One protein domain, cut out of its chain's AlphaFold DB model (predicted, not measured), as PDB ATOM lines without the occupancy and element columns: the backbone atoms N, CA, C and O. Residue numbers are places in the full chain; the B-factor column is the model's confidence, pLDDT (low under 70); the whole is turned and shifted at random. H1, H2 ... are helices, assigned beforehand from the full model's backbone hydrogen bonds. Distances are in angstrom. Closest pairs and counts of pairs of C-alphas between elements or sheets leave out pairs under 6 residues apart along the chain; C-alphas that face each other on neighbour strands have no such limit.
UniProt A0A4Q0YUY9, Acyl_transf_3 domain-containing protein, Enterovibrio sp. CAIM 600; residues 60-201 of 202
ATOM      1  N   ILE A  60      18.419 -10.341  47.076       77.94
ATOM      2  CA  ILE A  60      19.216 -10.886  45.965       77.94
ATOM      3  C   ILE A  60      19.325 -12.408  46.051       77.94
ATOM      4  O   ILE A  60      19.157 -13.101  45.053       77.94
ATOM      5  N   TRP A  61      19.574 -12.949  47.245       76.56
ATOM      6  CA  TRP A  61      19.753 -14.389  47.414       76.56
ATOM      7  C   TRP A  61      18.508 -15.118  47.915       76.56
ATOM      8  O   TRP A  61      18.302 -16.285  47.572       76.56
ATOM      9  N   ARG A  62      17.663 -14.460  48.719       83.44
ATOM     10  CA  ARG A  62      16.496 -15.103  49.336       83.44
ATOM     11  C   ARG A  62      15.506 -15.591  48.286       83.44
ATOM     12  O   ARG A  62      15.028 -16.722  48.374       83.44
ATOM     13  N   ILE A  63      15.177 -14.739  47.315       78.00
ATOM     14  CA  ILE A  63      14.167 -15.043  46.295       78.00
ATOM     15  C   ILE A  63      14.605 -16.251  45.440       78.00
ATOM     16  O   ILE A  63      13.846 -17.225  45.387       78.00
ATOM     17  N   PRO A  64      15.827 -16.288  44.866       74.94
ATOM     18  CA  PRO A  64      16.313 -17.463  44.147       74.94
ATOM     19  C   PRO A  64      16.371 -18.733  44.977       74.94
ATOM     20  O   PRO A  64      15.996 -19.797  44.490       74.94
ATOM     21  N   LEU A  65      16.806 -18.637  46.237       79.62
ATOM     22  CA  LEU A  65      16.885 -19.793  47.123       79.62
ATOM     23  C   LEU A  65      15.506 -20.451  47.287       79.62
ATOM     24  O   LEU A  65      15.381 -21.671  47.168       79.62
ATOM     25  N   ILE A  66      14.456 -19.650  47.501       80.25
ATOM     26  CA  ILE A  66      13.083 -20.159  47.600       80.25
ATOM     27  C   ILE A  66      12.638 -20.786  46.274       80.25
ATOM     28  O   ILE A  66      12.025 -21.856  46.303       80.25
ATOM     29  N   PHE A  67      12.948 -20.174  45.126       76.25
ATOM     30  CA  PHE A  67      12.606 -20.732  43.812       76.25
ATOM     31  C   PHE A  67      13.272 -22.088  43.567       76.25
ATOM     32  O   PHE A  67      12.588 -23.036  43.183       76.25
ATOM     33  N   VAL A  68      14.568 -22.215  43.853       76.00
ATOM     34  CA  VAL A  68      15.329 -23.459  43.666       76.00
ATOM     35  C   VAL A  68      14.786 -24.569  44.564       76.00
ATOM     36  O   VAL A  68      14.491 -25.668  44.088       76.00
ATOM     37  N   ILE A  69      14.572 -24.281  45.853       79.12
ATOM     38  CA  ILE A  69      14.022 -25.265  46.797       79.12
ATOM     39  C   ILE A  69      12.597 -25.671  46.390       79.12
ATOM     40  O   ILE A  69      12.255 -26.856  46.417       79.12
ATOM     41  N   SER A  70      11.763 -24.709  45.985       78.62
ATOM     42  CA  SER A  70      10.385 -24.969  45.547       78.62
ATOM     43  C   SER A  70      10.341 -25.783  44.256       78.62
ATOM     44  O   SER A  70       9.525 -26.700  44.143       78.62
ATOM     45  N   GLY A  71      11.237 -25.493  43.312       78.69
ATOM     46  CA  GLY A  71      11.357 -26.213  42.052       78.69
ATOM     47  C   GLY A  71      11.762 -27.668  42.252       78.69
ATOM     48  O   GLY A  71      11.098 -28.566  41.733       78.69
ATOM     49  N   PHE A  72      12.760 -27.924  43.101       75.81
ATOM     50  CA  PHE A  72      13.124 -29.292  43.459       75.81
ATOM     51  C   PHE A  72      11.969 -30.033  44.147       75.81
ATOM     52  O   PHE A  72      11.641 -31.170  43.792       75.81
ATOM     53  N   ALA A  73      11.343 -29.400  45.144       78.75
ATOM     54  CA  ALA A  73      10.228 -29.999  45.870       78.75
ATOM     55  C   ALA A  73       9.071 -30.346  44.920       78.75
ATOM     56  O   ALA A  73       8.422 -31.384  45.071       78.75
ATOM     57  N   PHE A  74       8.837 -29.507  43.908       81.38
ATOM     58  CA  PHE A  74       7.855 -29.760  42.866       81.38
ATOM     59  C   PHE A  74       8.256 -30.921  41.948       81.38
ATOM     60  O   PHE A  74       7.457 -31.844  41.788       81.38
ATOM     61  N   ALA A  75       9.486 -30.946  41.429       79.12
ATOM     62  CA  ALA A  75       9.996 -32.039  40.597       79.12
ATOM     63  C   ALA A  75       9.933 -33.400  41.316       79.12
ATOM     64  O   ALA A  75       9.488 -34.397  40.746       79.12
ATOM     65  N   SER A  76      10.283 -33.438  42.604       77.62
ATOM     66  CA  SER A  76      10.155 -34.646  43.427       77.62
ATOM     67  C   SER A  76       8.702 -35.069  43.635       77.62
ATOM     68  O   SER A  76       8.391 -36.258  43.542       77.62
ATOM     69  N   ALA A  77       7.791 -34.119  43.872       79.12
ATOM     70  CA  ALA A  77       6.364 -34.406  44.016       79.12
ATOM     71  C   ALA A  77       5.738 -34.945  42.714       79.12
ATOM     72  O   ALA A  77       4.861 -35.808  42.771       79.12
ATOM     73  N   MET A  78       6.218 -34.492  41.550       83.56
ATOM     74  CA  MET A  78       5.762 -34.949  40.228       83.56
ATOM     75  C   MET A  78       6.059 -36.428  39.946       83.56
ATOM     76  O   MET A  78       5.413 -37.027  39.089       83.56
ATOM     77  N   ARG A  79       6.974 -37.066  40.690       79.62
ATOM     78  CA  ARG A  79       7.259 -38.505  40.538       79.62
ATOM     79  C   ARG A  79       6.080 -39.393  40.908       79.62
ATOM     80  O   ARG A  79       5.894 -40.449  40.310       79.62
ATOM     81  N   ALA A  80       5.315 -38.980  41.913       79.75
ATOM     82  CA  ALA A  80       4.227 -39.766  42.481       79.75
ATOM     83  C   ALA A  80       2.842 -39.295  42.014       79.75
ATOM     84  O   ALA A  80       1.840 -39.807  42.505       79.75
ATOM     85  N   ARG A  81       2.773 -38.299  41.120       83.81
ATOM     86  CA  ARG A  81       1.532 -37.596  40.769       83.81
ATOM     87  C   ARG A  81       1.373 -37.441  39.265       83.81
ATOM     88  O   ARG A  81       2.342 -37.273  38.522       83.81
ATOM     89  N   SER A  82       0.128 -37.461  38.812       88.69
ATOM     90  CA  SER A  82      -0.235 -37.037  37.461       88.69
ATOM     91  C   SER A  82      -0.178 -35.509  37.327       88.69
ATOM     92  O   SER A  82      -0.272 -34.777  38.314       88.69
ATOM     93  N   VAL A  83      -0.078 -35.012  36.087       88.25
ATOM     94  CA  VAL A  83      -0.152 -33.568  35.784       88.25
ATOM     95  C   VAL A  83      -1.417 -32.947  36.382       88.25
ATOM     96  O   VAL A  83      -1.355 -31.898  37.016       88.25
ATOM     97  N   LYS A  84      -2.561 -33.627  36.240       91.62
ATOM     98  CA  LYS A  84      -3.853 -33.149  36.744       91.62
ATOM     99  C   LYS A  84      -3.855 -33.003  38.267       91.62
ATOM    100  O   LYS A  84      -4.252 -31.957  38.773       91.62
ATOM    101  N   GLU A  85      -3.402 -34.021  38.995       90.88
ATOM    102  CA  GLU A  85      -3.336 -33.983  40.465       90.88
ATOM    103  C   GLU A  85      -2.392 -32.885  40.960       90.88
ATOM    104  O   GLU A  85      -2.720 -32.153  41.895       90.88
ATOM    105  N   ALA A  86      -1.234 -32.733  40.310       88.00
ATOM    106  CA  ALA A  86      -0.272 -31.699  40.652       88.00
ATOM    107  C   ALA A  86      -0.835 -30.289  40.429       88.00
ATOM    108  O   ALA A  86      -0.682 -29.433  41.300       88.00
ATOM    109  N   LEU A  87      -1.523 -30.056  39.307       91.44
ATOM    110  CA  LEU A  87      -2.147 -28.768  39.016       91.44
ATOM    111  C   LEU A  87      -3.259 -28.440  40.012       91.44
ATOM    112  O   LEU A  87      -3.238 -27.354  40.576       91.44
ATOM    113  N   ILE A  88      -4.163 -29.377  40.314       93.06
ATOM    114  CA  ILE A  88      -5.243 -29.144  41.289       93.06
ATOM    115  C   ILE A  88      -4.673 -28.782  42.668       93.06
ATOM    116  O   ILE A  88      -5.114 -27.811  43.291       93.06
ATOM    117  N   GLU A  89      -3.661 -29.513  43.146       90.56
ATOM    118  CA  GLU A  89      -3.026 -29.197  44.429       90.56
ATOM    119  C   GLU A  89      -2.351 -27.820  44.406       90.56
ATOM    120  O   GLU A  89      -2.433 -27.064  45.374       90.56
ATOM    121  N   ARG A  90      -1.655 -27.473  43.320       89.50
ATOM    122  CA  ARG A  90      -0.926 -26.202  43.237       89.50
ATOM    123  C   ARG A  90      -1.872 -25.019  43.060       89.50
ATOM    124  O   ARG A  90      -1.688 -24.018  43.740       89.50
ATOM    125  N   THR A  91      -2.921 -25.144  42.252       92.44
ATOM    126  CA  THR A  91      -3.982 -24.136  42.115       92.44
ATOM    127  C   THR A  91      -4.624 -23.850  43.468       92.44
ATOM    128  O   THR A  91      -4.688 -22.696  43.880       92.44
ATOM    129  N   THR A  92      -5.042 -24.884  44.202       93.06
ATOM    130  CA  THR A  92      -5.694 -24.699  45.510       93.06
ATOM    131  C   THR A  92      -4.756 -24.097  46.554       93.06
ATOM    132  O   THR A  92      -5.179 -23.256  47.336       93.06
ATOM    133  N   ARG A  93      -3.473 -24.471  46.564       90.50
ATOM    134  CA  ARG A  93      -2.505 -23.954  47.548       90.50
ATOM    135  C   ARG A  93      -1.913 -22.589  47.206       90.50
ATOM    136  O   ARG A  93      -1.428 -21.927  48.113       90.50
ATOM    137  N   ILE A  94      -1.890 -22.198  45.934       91.12
ATOM    138  CA  ILE A  94      -1.226 -20.966  45.478       91.12
ATOM    139  C   ILE A  94      -2.257 -19.918  45.069       91.12
ATOM    140  O   ILE A  94      -2.255 -18.822  45.621       91.12
ATOM    141  N   LEU A  95      -3.161 -20.250  44.141       91.88
ATOM    142  CA  LEU A  95      -4.106 -19.272  43.599       91.88
ATOM    143  C   LEU A  95      -5.192 -18.893  44.599       91.88
ATOM    144  O   LEU A  95      -5.541 -17.720  44.664       91.88
ATOM    145  N   VAL A  96      -5.704 -19.837  45.396       93.94
ATOM    146  CA  VAL A  96      -6.749 -19.504  46.382       93.94
ATOM    147  C   VAL A  96      -6.225 -18.497  47.416       93.94
ATOM    148  O   VAL A  96      -6.860 -17.452  47.562       93.94
ATOM    149  N   PRO A  97      -5.059 -18.707  48.065       92.25
ATOM    150  CA  PRO A  97      -4.491 -17.684  48.940       92.25
ATOM    151  C   PRO A  97      -4.136 -16.390  48.206       92.25
ATOM    152  O   PRO A  97      -4.420 -15.317  48.724       92.25
ATOM    153  N   ALA A  98      -3.556 -16.459  47.001       92.31
ATOM    154  CA  ALA A  98      -3.169 -15.259  46.260       92.31
ATOM    155  C   ALA A  98      -4.376 -14.371  45.921       92.31
ATOM    156  O   ALA A  98      -4.339 -13.167  46.167       92.31
ATOM    157  N   VAL A  99      -5.466 -14.961  45.420       93.50
ATOM    158  CA  VAL A  99      -6.711 -14.245  45.108       93.50
ATOM    159  C   VAL A  99      -7.353 -13.699  46.381       93.50
ATOM    160  O   VAL A  99      -7.727 -12.531  46.410       93.50
ATOM    161  N   PHE A 100      -7.429 -14.499  47.449       94.94
ATOM    162  CA  PHE A 100      -7.965 -14.044  48.735       94.94
ATOM    163  C   PHE A 100      -7.206 -12.820  49.264       94.94
ATOM    164  O   PHE A 100      -7.811 -11.804  49.600       94.94
ATOM    165  N   CYS A 101      -5.877 -12.884  49.286       94.00
ATOM    166  CA  CYS A 101      -5.042 -11.775  49.727       94.00
ATOM    167  C   CYS A 101      -5.208 -10.545  48.824       94.00
ATOM    168  O   CYS A 101      -5.389  -9.449  49.339       94.00
ATOM    169  N   SER A 102      -5.217 -10.724  47.500       93.31
ATOM    170  CA  SER A 102      -5.350  -9.621  46.532       93.31
ATOM    171  C   SER A 102      -6.699  -8.904  46.619       93.31
ATOM    172  O   SER A 102      -6.778  -7.706  46.367       93.31
ATOM    173  N   LEU A 103      -7.772  -9.631  46.950       94.62
ATOM    174  CA  LEU A 103      -9.133  -9.088  47.007       94.62
ATOM    175  C   LEU A 103      -9.543  -8.591  48.394       94.62
ATOM    176  O   LEU A 103     -10.495  -7.827  48.496       94.62
ATOM    177  N   LEU A 104      -8.887  -9.041  49.464       95.00
ATOM    178  CA  LEU A 104      -9.289  -8.691  50.830       95.00
ATOM    179  C   LEU A 104      -8.160  -8.040  51.617       95.00
ATOM    180  O   LEU A 104      -8.323  -6.925  52.103       95.00
ATOM    181  N   LEU A 105      -7.010  -8.707  51.736       93.69
ATOM    182  CA  LEU A 105      -5.916  -8.209  52.573       93.69
ATOM    183  C   LEU A 105      -5.211  -6.992  51.962       93.69
ATOM    184  O   LEU A 105      -4.824  -6.089  52.698       93.69
ATOM    185  N   VAL A 106      -5.052  -6.944  50.636       92.38
ATOM    186  CA  VAL A 106      -4.454  -5.799  49.933       92.38
ATOM    187  C   VAL A 106      -5.356  -4.563  50.057       92.38
ATOM    188  O   VAL A 106      -4.886  -3.572  50.613       92.38
ATOM    189  N   PRO A 107      -6.653  -4.599  49.681       93.81
ATOM    190  CA  PRO A 107      -7.550  -3.468  49.916       93.81
ATOM    191  C   PRO A 107      -7.616  -3.040  51.382       93.81
ATOM    192  O   PRO A 107      -7.654  -1.847  51.661       93.81
ATOM    193  N   LEU A 108      -7.584  -3.989  52.327       94.69
ATOM    194  CA  LEU A 108      -7.550  -3.674  53.754       94.69
ATOM    195  C   LEU A 108      -6.297  -2.869  54.133       94.69
ATOM    196  O   LEU A 108      -6.418  -1.872  54.841       94.69
ATOM    197  N   GLN A 109      -5.114  -3.260  53.643       92.50
ATOM    198  CA  GLN A 109      -3.884  -2.482  53.830       92.50
ATOM    199  C   GLN A 109      -4.033  -1.068  53.249       92.50
ATOM    200  O   GLN A 109      -3.703  -0.096  53.929       92.50
ATOM    201  N   PHE A 110      -4.550  -0.945  52.022       93.50
ATOM    202  CA  PHE A 110      -4.773   0.356  51.385       93.50
ATOM    203  C   PHE A 110      -5.751   1.223  52.177       93.50
ATOM    204  O   PHE A 110      -5.470   2.398  52.372       93.50
ATOM    205  N   PHE A 111      -6.846   0.668  52.700       95.31
ATOM    206  CA  PHE A 111      -7.779   1.419  53.538       95.31
ATOM    207  C   PHE A 111      -7.132   1.925  54.826       95.31
ATOM    208  O   PHE A 111      -7.371   3.068  55.211       95.31
ATOM    209  N   VAL A 112      -6.293   1.112  55.477       94.94
ATOM    210  CA  VAL A 112      -5.542   1.540  56.668       94.94
ATOM    211  C   VAL A 112      -4.598   2.694  56.323       94.94
ATOM    212  O   VAL A 112      -4.584   3.699  57.031       94.94
ATOM    213  N   PHE A 113      -3.857   2.584  55.218       93.75
ATOM    214  CA  PHE A 113      -2.963   3.641  54.743       93.75
ATOM    215  C   PHE A 113      -3.725   4.925  54.373       93.75
ATOM    216  O   PHE A 113      -3.383   6.002  54.849       93.75
ATOM    217  N   GLN A 114      -4.796   4.815  53.586       94.94
ATOM    218  CA  GLN A 114      -5.627   5.948  53.174       94.94
ATOM    219  C   GLN A 114      -6.253   6.661  54.371       94.94
ATOM    220  O   GLN A 114      -6.243   7.887  54.427       94.94
ATOM    221  N   HIS A 115      -6.757   5.903  55.347       95.50
ATOM    222  CA  HIS A 115      -7.302   6.471  56.573       95.50
ATOM    223  C   HIS A 115      -6.236   7.229  57.374       95.50
ATOM    224  O   HIS A 115      -6.500   8.341  57.824       95.50
ATOM    225  N   TYR A 116      -5.035   6.658  57.512       94.31
ATOM    226  CA  TYR A 116      -3.919   7.290  58.217       94.31
ATOM    227  C   TYR A 116      -3.464   8.597  57.541       94.31
ATOM    228  O   TYR A 116      -3.264   9.606  58.213       94.31
ATOM    229  N   GLU A 117      -3.372   8.602  56.210       92.88
ATOM    230  CA  GLU A 117      -2.941   9.755  55.404       92.88
ATOM    231  C   GLU A 117      -4.075  10.754  55.089       92.88
ATOM    232  O   GLU A 117      -3.866  11.729  54.369       92.88
ATOM    233  N   ASN A 118      -5.288  10.544  55.615       94.62
ATOM    234  CA  ASN A 118      -6.486  11.345  55.311       94.62
ATOM    235  C   ASN A 118      -6.828  11.421  53.804       94.62
ATOM    236  O   ASN A 118      -7.364  12.418  53.315       94.62
ATOM    237  N   ILE A 119      -6.536  10.353  53.062       94.00
ATOM    238  CA  ILE A 119      -6.881  10.187  51.647       94.00
ATOM    239  C   ILE A 119      -8.304   9.602  51.552       94.00
ATOM    240  O   ILE A 119      -8.653   8.720  52.343       94.00
ATOM    241  N   PRO A 120      -9.148  10.040  50.595       95.31
ATOM    242  CA  PRO A 120     -10.454   9.426  50.371       95.31
ATOM    243  C   PRO A 120     -10.345   7.914  50.152       95.31
ATOM    244  O   PRO A 120      -9.512   7.453  49.371       95.31
ATOM    245  N   LEU A 121     -11.207   7.150  50.826       94.81
ATOM    246  CA  LEU A 121     -11.197   5.695  50.725       94.81
ATOM    247  C   LEU A 121     -11.562   5.251  49.306       94.81
ATOM    248  O   LEU A 121     -12.608   5.628  48.771       94.81
ATOM    249  N   SER A 122     -10.730   4.395  48.724       94.75
ATOM    250  CA  SER A 122     -10.975   3.772  47.426       94.75
ATOM    251  C   SER A 122     -10.511   2.324  47.431       94.75
ATOM    252  O   SER A 122      -9.506   1.963  48.038       94.75
ATOM    253  N   TYR A 123     -11.275   1.464  46.765       93.81
ATOM    254  CA  TYR A 123     -10.968   0.043  46.710       93.81
ATOM    255  C   TYR A 123      -9.890  -0.232  45.656       93.81
ATOM    256  O   TYR A 123     -10.118  -0.032  44.461       93.81
ATOM    257  N   HIS A 124      -8.737  -0.728  46.104       88.81
ATOM    258  CA  HIS A 124      -7.621  -1.128  45.248       88.81
ATOM    259  C   HIS A 124      -7.332  -2.616  45.429       88.81
ATOM    260  O   HIS A 124      -6.772  -3.025  46.443       88.81
ATOM    261  N   ALA A 125      -7.723  -3.420  44.439       90.75
ATOM    262  CA  ALA A 125      -7.378  -4.834  44.377       90.75
ATOM    263  C   ALA A 125      -6.269  -5.054  43.355       90.75
ATOM    264  O   ALA A 125      -6.457  -4.862  42.154       90.75
ATOM    265  N   GLU A 126      -5.122  -5.494  43.845       87.19
ATOM    266  CA  GLU A 126      -3.963  -5.822  43.031       87.19
ATOM    267  C   GLU A 126      -3.189  -6.971  43.685       87.19
ATOM    268  O   GLU A 126      -3.327  -7.197  44.890       87.19
ATOM    269  N   PRO A 127      -2.352  -7.702  42.928       82.56
ATOM    270  CA  PRO A 127      -1.522  -8.744  43.512       82.56
ATOM    271  C   PRO A 127      -0.632  -8.231  44.646       82.56
ATOM    272  O   PRO A 127      -0.428  -8.964  45.614       82.56
ATOM    273  N   SER A 128      -0.125  -6.993  44.544       84.06
ATOM    274  CA  SER A 128       0.806  -6.378  45.501       84.06
ATOM    275  C   SER A 128       1.839  -7.414  45.980       84.06
ATOM    276  O   SER A 128       2.422  -8.110  45.154       84.06
ATOM    277  N   TYR A 129       2.012  -7.633  47.284       79.56
ATOM    278  CA  TYR A 129       2.921  -8.632  47.871       79.56
ATOM    279  C   TYR A 129       2.695 -10.107  47.455       79.56
ATOM    280  O   TYR A 129       3.559 -10.948  47.701       79.56
ATOM    281  N   THR A 130       1.580 -10.460  46.810       86.12
ATOM    282  CA  THR A 130       1.331 -11.814  46.272       86.12
ATOM    283  C   THR A 130       1.806 -12.022  44.838       86.12
ATOM    284  O   THR A 130       1.711 -13.146  44.334       86.12
ATOM    285  N   TRP A 131       2.386 -11.002  44.189       83.06
ATOM    286  CA  TRP A 131       2.952 -11.120  42.837       83.06
ATOM    287  C   TRP A 131       3.879 -12.340  42.694       83.06
ATOM    288  O   TRP A 131       3.870 -13.038  41.677       83.06
ATOM    289  N   PHE A 132       4.638 -12.645  43.749       79.38
ATOM    290  CA  PHE A 132       5.568 -13.766  43.798       79.38
ATOM    291  C   PHE A 132       4.857 -15.126  43.705       79.38
ATOM    292  O   PHE A 132       5.330 -16.029  43.017       79.38
ATOM    293  N   LEU A 133       3.686 -15.273  44.338       84.31
ATOM    294  CA  LEU A 133       2.884 -16.499  44.273       84.31
ATOM    295  C   LEU A 133       2.356 -16.748  42.858       84.31
ATOM    296  O   LEU A 133       2.398 -17.881  42.374       84.31
ATOM    297  N   LEU A 134       1.905 -15.690  42.180       84.81
ATOM    298  CA  LEU A 134       1.457 -15.774  40.788       84.81
ATOM    299  C   LEU A 134       2.606 -16.196  39.866       84.81
ATOM    300  O   LEU A 134       2.421 -17.072  39.025       84.81
ATOM    301  N   ASN A 135       3.808 -15.658  40.085       81.00
ATOM    302  CA  ASN A 135       5.000 -16.070  39.347       81.00
ATOM    303  C   ASN A 135       5.332 -17.551  39.570       81.00
ATOM    304  O   ASN A 135       5.490 -18.284  38.597       81.00
ATOM    305  N   ILE A 136       5.345 -18.039  40.820       82.06
ATOM    306  CA  ILE A 136       5.514 -19.479  41.107       82.06
ATOM    307  C   ILE A 136       4.492 -20.317  40.337       82.06
ATOM    308  O   ILE A 136       4.843 -21.363  39.788       82.06
ATOM    309  N   PHE A 137       3.236 -19.876  40.283       86.94
ATOM    310  CA  PHE A 137       2.203 -20.602  39.556       86.94
ATOM    311  C   PHE A 137       2.495 -20.674  38.050       86.94
ATOM    312  O   PHE A 137       2.341 -21.741  37.456       86.94
ATOM    313  N   VAL A 138       3.000 -19.595  37.443       85.06
ATOM    314  CA  VAL A 138       3.463 -19.606  36.044       85.06
ATOM    315  C   VAL A 138       4.590 -20.624  35.848       85.06
ATOM    316  O   VAL A 138       4.505 -21.445  34.935       85.06
ATOM    317  N   TYR A 139       5.597 -20.668  36.729       81.50
ATOM    318  CA  TYR A 139       6.653 -21.688  36.640       81.50
ATOM    319  C   TYR A 139       6.105 -23.110  36.766       81.50
ATOM    320  O   TYR A 139       6.551 -24.001  36.044       81.50
ATOM    321  N   VAL A 140       5.122 -23.340  37.639       85.12
ATOM    322  CA  VAL A 140       4.445 -24.640  37.749       85.12
ATOM    323  C   VAL A 140       3.807 -25.027  36.414       85.12
ATOM    324  O   VAL A 140       4.031 -26.141  35.952       85.12
ATOM    325  N   LEU A 141       3.071 -24.122  35.760       87.94
ATOM    326  CA  LEU A 141       2.446 -24.395  34.460       87.94
ATOM    327  C   LEU A 141       3.476 -24.719  33.370       87.94
ATOM    328  O   LEU A 141       3.273 -25.652  32.595       87.94
ATOM    329  N   LEU A 142       4.590 -23.984  33.334       84.75
ATOM    330  CA  LEU A 142       5.650 -24.185  32.342       84.75
ATOM    331  C   LEU A 142       6.412 -25.499  32.551       84.75
ATOM    332  O   LEU A 142       6.831 -26.136  31.588       84.75
ATOM    333  N   THR A 143       6.595 -25.917  33.805       81.12
ATOM    334  CA  THR A 143       7.470 -27.047  34.151       81.12
ATOM    335  C   THR A 143       6.719 -28.352  34.398       81.12
ATOM    336  O   THR A 143       7.320 -29.415  34.268       81.12
ATOM    337  N   VAL A 144       5.412 -28.324  34.686       85.81
ATOM    338  CA  VAL A 144       4.641 -29.536  35.023       85.81
ATOM    339  C   VAL A 144       4.677 -30.585  33.911       85.81
ATOM    340  O   VAL A 144       4.885 -31.765  34.195       85.81
ATOM    341  N   THR A 145       4.519 -30.177  32.650       84.12
ATOM    342  CA  THR A 145       4.520 -31.102  31.510       84.12
ATOM    343  C   THR A 145       5.925 -31.651  31.257       84.12
ATOM    344  O   THR A 145       6.069 -32.873  31.300       84.12
ATOM    345  N   PRO A 146       6.981 -30.822  31.105       81.56
ATOM    346  CA  PRO A 146       8.355 -31.319  31.003       81.56
ATOM    347  C   PRO A 146       8.749 -32.273  32.138       81.56
ATOM    348  O   PRO A 146       9.260 -33.359  31.882       81.56
ATOM    349  N   LEU A 147       8.450 -31.927  33.393       80.88
ATOM    350  CA  LEU A 147       8.797 -32.752  34.554       80.88
ATOM    351  C   LEU A 147       8.030 -34.079  34.587       80.88
ATOM    352  O   LEU A 147       8.576 -35.100  35.010       80.88
ATOM    353  N   HIS A 148       6.778 -34.091  34.119       82.88
ATOM    354  CA  HIS A 148       6.001 -35.323  34.004       82.88
ATOM    355  C   HIS A 148       6.562 -36.287  32.953       82.88
ATOM    356  O   HIS A 148       6.426 -37.498  33.118       82.88
ATOM    357  N   TRP A 149       7.179 -35.760  31.894       79.56
ATOM    358  CA  TRP A 149       7.832 -36.556  30.855       79.56
ATOM    359  C   TRP A 149       9.227 -37.019  31.269       79.56
ATOM    360  O   TRP A 149       9.588 -38.164  31.018       79.56
ATOM    361  N   LEU A 150       9.990 -36.151  31.935       76.31
ATOM    362  CA  LEU A 150      11.386 -36.420  32.262       76.31
ATOM    363  C   LEU A 150      11.558 -37.383  33.442       76.31
ATOM    364  O   LEU A 150      12.576 -38.057  33.466       76.31
ATOM    365  N   LYS A 151      10.607 -37.466  34.398       69.19
ATOM    366  CA  LYS A 151      10.597 -38.349  35.604       69.19
ATOM    367  C   LYS A 151      11.982 -38.810  36.112       69.19
ATOM    368  O   LYS A 151      12.146 -39.956  36.535       69.19
ATOM    369  N   ASN A 152      12.969 -37.915  36.115       62.53
ATOM    370  CA  ASN A 152      14.355 -38.275  36.383       62.53
ATOM    371  C   ASN A 152      14.607 -38.437  37.886       62.53
ATOM    372  O   ASN A 152      13.869 -37.927  38.748       62.53
ATOM    373  N   LYS A 153      15.699 -39.140  38.214       60.44
ATOM    374  CA  LYS A 153      16.268 -39.209  39.567       60.44
ATOM    375  C   LYS A 153      17.042 -37.924  39.909       60.44
ATOM    376  O   LYS A 153      18.216 -37.969  40.226       60.44
ATOM    377  N   ASN A 154      16.376 -36.775  39.879       62.25
ATOM    378  CA  ASN A 154      16.870 -35.537  40.478       62.25
ATOM    379  C   ASN A 154      17.118 -35.753  41.978       62.25
ATOM    380  O   ASN A 154      16.172 -35.955  42.752       62.25
ATOM    381  N   GLU A 155      18.368 -35.730  42.400       64.31
ATOM    382  CA  GLU A 155      18.716 -35.630  43.812       64.31
ATOM    383  C   GLU A 155      18.832 -34.154  44.190       64.31
ATOM    384  O   GLU A 155      19.165 -33.311  43.356       64.31
ATOM    385  N   LEU A 156      18.484 -33.815  45.434       66.56
ATOM    386  CA  LEU A 156      18.679 -32.447  45.911       66.56
ATOM    387  C   LEU A 156      20.158 -32.106  45.828       66.56
ATOM    388  O   LEU A 156      20.963 -32.914  46.300       66.56
ATOM    389  N   PRO A 157      20.521 -30.904  45.349       69.50
ATOM    390  CA  PRO A 157      21.889 -30.448  45.460       69.50
ATOM    391  C   PRO A 157      22.306 -30.485  46.934       69.50
ATOM    392  O   PRO A 157      21.493 -30.272  47.848       69.50
ATOM    393  N   ALA A 158      23.580 -30.774  47.179       75.00
ATOM    394  CA  ALA A 158      24.125 -30.704  48.523       75.00
ATOM    395  C   ALA A 158      23.959 -29.277  49.081       75.00
ATOM    396  O   ALA A 158      23.958 -28.298  48.330       75.00
ATOM    397  N   MET A 159      23.840 -29.145  50.405       74.75
ATOM    398  CA  MET A 159      23.698 -27.834  51.059       74.75
ATOM    399  C   MET A 159      24.751 -26.803  50.629       74.75
ATOM    400  O   MET A 159      24.360 -25.671  50.362       74.75
ATOM    401  N   PRO A 160      26.044 -27.151  50.470       76.38
ATOM    402  CA  PRO A 160      27.041 -26.203  49.975       76.38
ATOM    403  C   PRO A 160      26.699 -25.629  48.594       76.38
ATOM    404  O   PRO A 160      26.861 -24.434  48.380       76.38
ATOM    405  N   THR A 161      26.157 -26.446  47.687       75.25
ATOM    406  CA  THR A 161      25.715 -26.006  46.354       75.25
ATOM    407  C   THR A 161      24.523 -25.057  46.447       75.25
ATOM    408  O   THR A 161      24.471 -24.049  45.751       75.25
ATOM    409  N   LEU A 162      23.565 -25.341  47.334       73.19
ATOM    410  CA  LEU A 162      22.421 -24.452  47.555       73.19
ATOM    411  C   LEU A 162      22.844 -23.111  48.163       73.19
ATOM    412  O   LEU A 162      22.286 -22.078  47.805       73.19
ATOM    413  N   LEU A 163      23.842 -23.122  49.048       76.44
ATOM    414  CA  LEU A 163      24.395 -21.922  49.676       76.44
ATOM    415  C   LEU A 163      25.315 -21.124  48.739       76.44
ATOM    416  O   LEU A 163      25.461 -19.920  48.934       76.44
ATOM    417  N   SER A 164      25.891 -21.746  47.704       75.44
ATOM    418  CA  SER A 164      26.705 -21.044  46.702       75.44
ATOM    419  C   SER A 164      25.877 -20.338  45.625       75.44
ATOM    420  O   SER A 164      26.353 -19.373  45.033       75.44
ATOM    421  N   LEU A 165      24.638 -20.776  45.370       72.75
ATOM    422  CA  LEU A 165      23.724 -20.123  44.419       72.75
ATOM    423  C   LEU A 165      23.486 -18.631  44.731       72.75
ATOM    424  O   LEU A 165      23.619 -17.828  43.811       72.75
ATOM    425  N   PRO A 166      23.229 -18.221  45.990       71.56
ATOM    426  CA  PRO A 166      23.283 -16.826  46.426       71.56
ATOM    427  C   PRO A 166      24.441 -16.007  45.851       71.56
ATOM    428  O   PRO A 166      24.219 -14.909  45.351       71.56
ATOM    429  N   ALA A 167      25.665 -16.541  45.887       72.94
ATOM    430  CA  ALA A 167      26.847 -15.828  45.414       72.94
ATOM    431  C   ALA A 167      26.816 -15.605  43.894       72.94
ATOM    432  O   ALA A 167      27.252 -14.557  43.430       72.94
ATOM    433  N   LEU A 168      26.249 -16.541  43.127       75.00
ATOM    434  CA  LEU A 168      26.062 -16.386  41.682       75.00
ATOM    435  C   LEU A 168      25.083 -15.244  41.363       75.00
ATOM    436  O   LEU A 168      25.383 -14.411  40.513       75.00
ATOM    437  N   PHE A 169      23.965 -15.159  42.090       72.50
ATOM    438  CA  PHE A 169      22.987 -14.076  41.918       72.50
ATOM    439  C   PHE A 169      23.519 -12.717  42.380       72.50
ATOM    440  O   PHE A 169      23.179 -11.697  41.790       72.50
ATOM    441  N   VAL A 170      24.374 -12.690  43.408       73.25
ATOM    442  CA  VAL A 170      25.078 -11.467  43.829       73.25
ATOM    443  C   VAL A 170      26.097 -11.026  42.782       73.25
ATOM    444  O   VAL A 170      26.183  -9.841  42.488       73.25
ATOM    445  N   LEU A 171      26.854 -11.949  42.184       77.06
ATOM    446  CA  LEU A 171      27.768 -11.599  41.095       77.06
ATOM    447  C   LEU A 171      27.001 -11.021  39.907       77.06
ATOM    448  O   LEU A 171      27.377  -9.979  39.387       77.06
ATOM    449  N   GLU A 172      25.892 -11.646  39.527       71.94
ATOM    450  CA  GLU A 172      25.015 -11.122  38.487       71.94
ATOM    451  C   GLU A 172      24.452  -9.732  38.824       71.94
ATOM    452  O   GLU A 172      24.448  -8.857  37.959       71.94
ATOM    453  N   ALA A 173      24.040  -9.499  40.074       69.44
ATOM    454  CA  ALA A 173      23.569  -8.196  40.559       69.44
ATOM    455  C   ALA A 173      24.510  -7.064  40.217       69.44
ATOM    456  O   ALA A 173      24.086  -5.999  39.766       69.44
ATOM    457  N   ILE A 174      25.792  -7.330  40.438       73.50
ATOM    458  CA  ILE A 174      26.865  -6.377  40.224       73.50
ATOM    459  C   ILE A 174      27.000  -6.051  38.732       73.50
ATOM    460  O   ILE A 174      27.327  -4.918  38.395       73.50
ATOM    461  N   PHE A 175      26.715  -7.004  37.836       75.88
ATOM    462  CA  PHE A 175      26.791  -6.793  36.388       75.88
ATOM    463  C   PHE A 175      25.526  -6.172  35.786       75.88
ATOM    464  O   PHE A 175      25.638  -5.340  34.891       75.88
ATOM    465  N   VAL A 176      24.336  -6.584  36.233       71.88
ATOM    466  CA  VAL A 176      23.060  -6.167  35.623       71.88
ATOM    467  C   VAL A 176      22.526  -4.864  36.233       71.88
ATOM    468  O   VAL A 176      21.754  -4.161  35.583       71.88
ATOM    469  N   THR A 177      22.947  -4.516  37.456       68.25
ATOM    470  CA  THR A 177      22.594  -3.265  38.161       68.25
ATOM    471  C   THR A 177      21.100  -2.901  38.082       68.25
ATOM    472  O   THR A 177      20.750  -1.837  37.569       68.25
ATOM    473  N   PRO A 178      20.177  -3.774  38.528       65.44
ATOM    474  CA  PRO A 178      18.749  -3.473  38.454       65.44
ATOM    475  C   PRO A 178      18.355  -2.355  39.430       65.44
ATOM    476  O   PRO A 178      18.776  -2.371  40.583       65.44
ATOM    477  N   GLU A 179      17.480  -1.435  39.000       62.75
ATOM    478  CA  GLU A 179      16.976  -0.334  39.848       62.75
ATOM    479  C   GLU A 179      16.268  -0.824  41.121       62.75
ATOM    480  O   GLU A 179      16.353  -0.185  42.164       62.75
ATOM    481  N   MET A 180      15.559  -1.958  41.049       63.56
ATOM    482  CA  MET A 180      14.990  -2.637  42.214       63.56
ATOM    483  C   MET A 180      15.082  -4.150  42.052       63.56
ATOM    484  O   MET A 180      14.418  -4.751  41.203       63.56
ATOM    485  N   TYR A 181      15.836  -4.785  42.946       63.44
ATOM    486  CA  TYR A 181      16.065  -6.228  42.909       63.44
ATOM    487  C   TYR A 181      14.787  -7.065  43.057       63.44
ATOM    488  O   TYR A 181      14.666  -8.142  42.479       63.44
ATOM    489  N   ALA A 182      13.794  -6.567  43.796       59.56
ATOM    490  CA  ALA A 182      12.499  -7.235  43.911       59.56
ATOM    491  C   ALA A 182      11.755  -7.284  42.562       59.56
ATOM    492  O   ALA A 182      11.159  -8.306  42.223       59.56
ATOM    493  N   ASN A 183      11.857  -6.216  41.763       62.66
ATOM    494  CA  ASN A 183      11.225  -6.121  40.446       62.66
ATOM    495  C   ASN A 183      11.982  -6.904  39.374       62.66
ATOM    496  O   ASN A 183      11.402  -7.248  38.349       62.66
ATOM    497  N   PHE A 184      13.246  -7.249  39.620       62.78
ATOM    498  CA  PHE A 184      14.052  -8.087  38.736       62.78
ATOM    499  C   PHE A 184      13.336  -9.388  38.346       62.78
ATOM    500  O   PHE A 184      13.341  -9.786  37.181       62.78
ATOM    501  N   TYR A 185      12.623  -9.995  39.298       58.41
ATOM    502  CA  TYR A 185      11.864 -11.231  39.094       58.41
ATOM    503  C   TYR A 185      10.495 -11.034  38.432       58.41
ATOM    504  O   TYR A 185       9.889 -12.012  38.008       58.41
ATOM    505  N   MET A 186      10.017  -9.793  38.327       57.59
ATOM    506  CA  MET A 186       8.814  -9.427  37.566       57.59
ATOM    507  C   MET A 186       9.117  -9.203  36.078       57.59
ATOM    508  O   MET A 186       8.199  -9.058  35.274       57.59
ATOM    509  N   THR A 187      10.397  -9.162  35.700       64.88
ATOM    510  CA  THR A 187      10.828  -9.010  34.307       64.88
ATOM    511  C   THR A 187      11.065 -10.364  33.637       64.88
ATOM    512  O   THR A 187      11.216 -11.394  34.298       64.88
ATOM    513  N   MET A 188      11.182 -10.357  32.305       56.12
ATOM    514  CA  MET A 188      11.567 -11.542  31.522       56.12
ATOM    515  C   MET A 188      12.868 -12.176  32.035       56.12
ATOM    516  O   MET A 188      13.030 -13.390  31.970       56.12
ATOM    517  N   HIS A 189      13.765 -11.373  32.607       57.97
ATOM    518  CA  HIS A 189      15.018 -11.827  33.191       57.97
ATOM    519  C   HIS A 189      14.804 -12.824  34.348       57.97
ATOM    520  O   HIS A 189      15.406 -13.895  34.363       57.97
ATOM    521  N   GLY A 190      13.873 -12.545  35.267       58.22
ATOM    522  CA  GLY A 190      13.489 -13.486  36.325       58.22
ATOM    523  C   GLY A 190      12.969 -14.818  35.784       58.22
ATOM    524  O   GLY A 190      13.306 -15.889  36.302       58.22
ATOM    525  N   LEU A 191      12.190 -14.765  34.699       57.88
ATOM    526  CA  LEU A 191      11.690 -15.946  33.995       57.88
ATOM    527  C   LEU A 191      12.844 -16.794  33.438       57.88
ATOM    528  O   LEU A 191      12.881 -18.005  33.673       57.88
ATOM    529  N   TYR A 192      13.805 -16.151  32.765       57.91
ATOM    530  CA  TYR A 192      14.965 -16.803  32.151       57.91
ATOM    531  C   TYR A 192      15.951 -17.401  33.150       57.91
ATOM    532  O   TYR A 192      16.621 -18.354  32.782       57.91
ATOM    533  N   TRP A 193      16.032 -16.906  34.385       58.62
ATOM    534  CA  TRP A 193      16.944 -17.462  35.393       58.62
ATOM    535  C   TRP A 193      16.326 -18.576  36.227       58.62
ATOM    536  O   TRP A 193      16.966 -19.593  36.487       58.62
ATOM    537  N   ALA A 194      15.060 -18.453  36.617       54.16
ATOM    538  CA  ALA A 194      14.421 -19.498  37.410       54.16
ATOM    539  C   ALA A 194      14.176 -20.789  36.604       54.16
ATOM    540  O   ALA A 194      14.276 -21.880  37.166       54.16
ATOM    541  N   LEU A 195      13.906 -20.693  35.294       55.84
ATOM    542  CA  LEU A 195      13.651 -21.857  34.436       55.84
ATOM    543  C   LEU A 195      14.869 -22.805  34.326       55.84
ATOM    544  O   LEU A 195      14.709 -23.979  34.656       55.84
ATOM    545  N   PRO A 196      16.085 -22.362  33.947       53.09
ATOM    546  CA  PRO A 196      17.264 -23.217  33.882       53.09
ATOM    547  C   PRO A 196      17.601 -23.859  35.216       53.09
ATOM    548  O   PRO A 196      17.904 -25.039  35.229       53.09
ATOM    549  N   HIS A 197      17.499 -23.169  36.353       52.28
ATOM    550  CA  HIS A 197      17.812 -23.787  37.650       52.28
ATOM    551  C   HIS A 197      16.803 -24.861  38.085       52.28
ATOM    552  O   HIS A 197      17.161 -25.767  38.835       52.28
ATOM    553  N   LEU A 198      15.568 -24.806  37.579       50.16
ATOM    554  CA  LEU A 198      14.583 -25.883  37.713       50.16
ATOM    555  C   LEU A 198      14.971 -27.139  36.902       50.16
ATOM    556  O   LEU A 198      14.628 -28.246  37.320       50.16
ATOM    557  N   PHE A 199      15.701 -26.977  35.790       44.84
ATOM    558  CA  PHE A 199      16.145 -28.056  34.888       44.84
ATOM    559  C   PHE A 199      17.626 -28.461  35.042       44.84
ATOM    560  O   PHE A 199      17.999 -29.569  34.691       44.84
ATOM    561  N   LEU A 200      18.493 -27.619  35.607       41.16
ATOM    562  CA  LEU A 200      19.919 -27.909  35.845       41.16
ATOM    563  C   LEU A 200      20.132 -28.912  36.990       41.16
ATOM    564  O   LEU A 200      21.252 -29.341  37.248       41.16
ATOM    565  N   VAL A 201      19.052 -29.271  37.682       37.12
ATOM    566  CA  VAL A 201      19.011 -30.296  38.732       37.12
ATOM    567  C   VAL A 201      18.246 -31.545  38.242       37.12
ATOM    568  O   VAL A 201      17.965 -32.442  39.036       37.12
TER     569      VAL A 201
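AT A GLANCE: This is residues 60 to 201 of the 202 residues of the protein "Acyl_transf_3 domain-containing protein" of Enterovibrio sp. CAIM 600 (UniProt A0A4Q0YUY9). A long helical hairpin of H2 and H3 stands beside a second group in which H4 and H6 pack steeply on H1; H1 also packs on H3, and tiny H5 lies near its first residue. H2 runs on past H3, and the link of residues 117 to 127 folds back along that far part. The printed part has 142 residues with six named helices, H1 to H6 in order, and no named strand: all helix. It is only just loose, close to compact, with a radius of gyration of the C-alphas of 17.8 A and spans of 57 by 40 by 24 A.

HOW THE PARTS SIT: H2, residues 83 to 116, and H3, residues 128 to 150, form a hairpin and touch at a shallow tilt of 9 degrees, opposite ways; their closest C-alphas, of Ala 98 and Thr 130, are 5.7 A apart. H1, residues 60 to 78, is the hub. It touches H3 at a steep tilt of 40 degrees, the same way, closest at the C-alphas of Ala 75 and Leu 147, 6.2 A. With residues 60 to 65 alone it touches H4, residues 159 to 176, closest at the C-alphas of Trp 61 and Pro 166, 4.4 A. With residues 64 to 72 alone it touches H6, residues 188 to 199, closest at the C-alphas of Gly 71 and Leu 198, 5.4 A. H5, residues 181 to 184, is close to H1 but not clearly touching, with C-alphas 60 and 181 6.4 A apart. O i to N i+4 pairs are within hydrogen-bond range in 14 of 15 for H1, 26 of 30 for H2, 15 of 19 for H3, 12 of 14 for H4 and 6 of 8 for H6; H5 is too short for one.

IN THESE COORDINATES: H2 spans 46.8 A from C-alpha 83 at (-0.152, -33.568, 35.784), H3 34.5 A, H1 28.2 A and H4 26.6 A. H6 ends at C-alpha 199, (16.145, -28.056, 34.888).

THE WHOLE: The C-alphas of Asn 118 and Lys 153 are farthest apart, 57.6 A. The printed part has no cut, and the link from H2 to H3 is long. Mean pLDDT of the printed part is 78.8, under 70 at residues 151 to 157, 173 and 177 to 201.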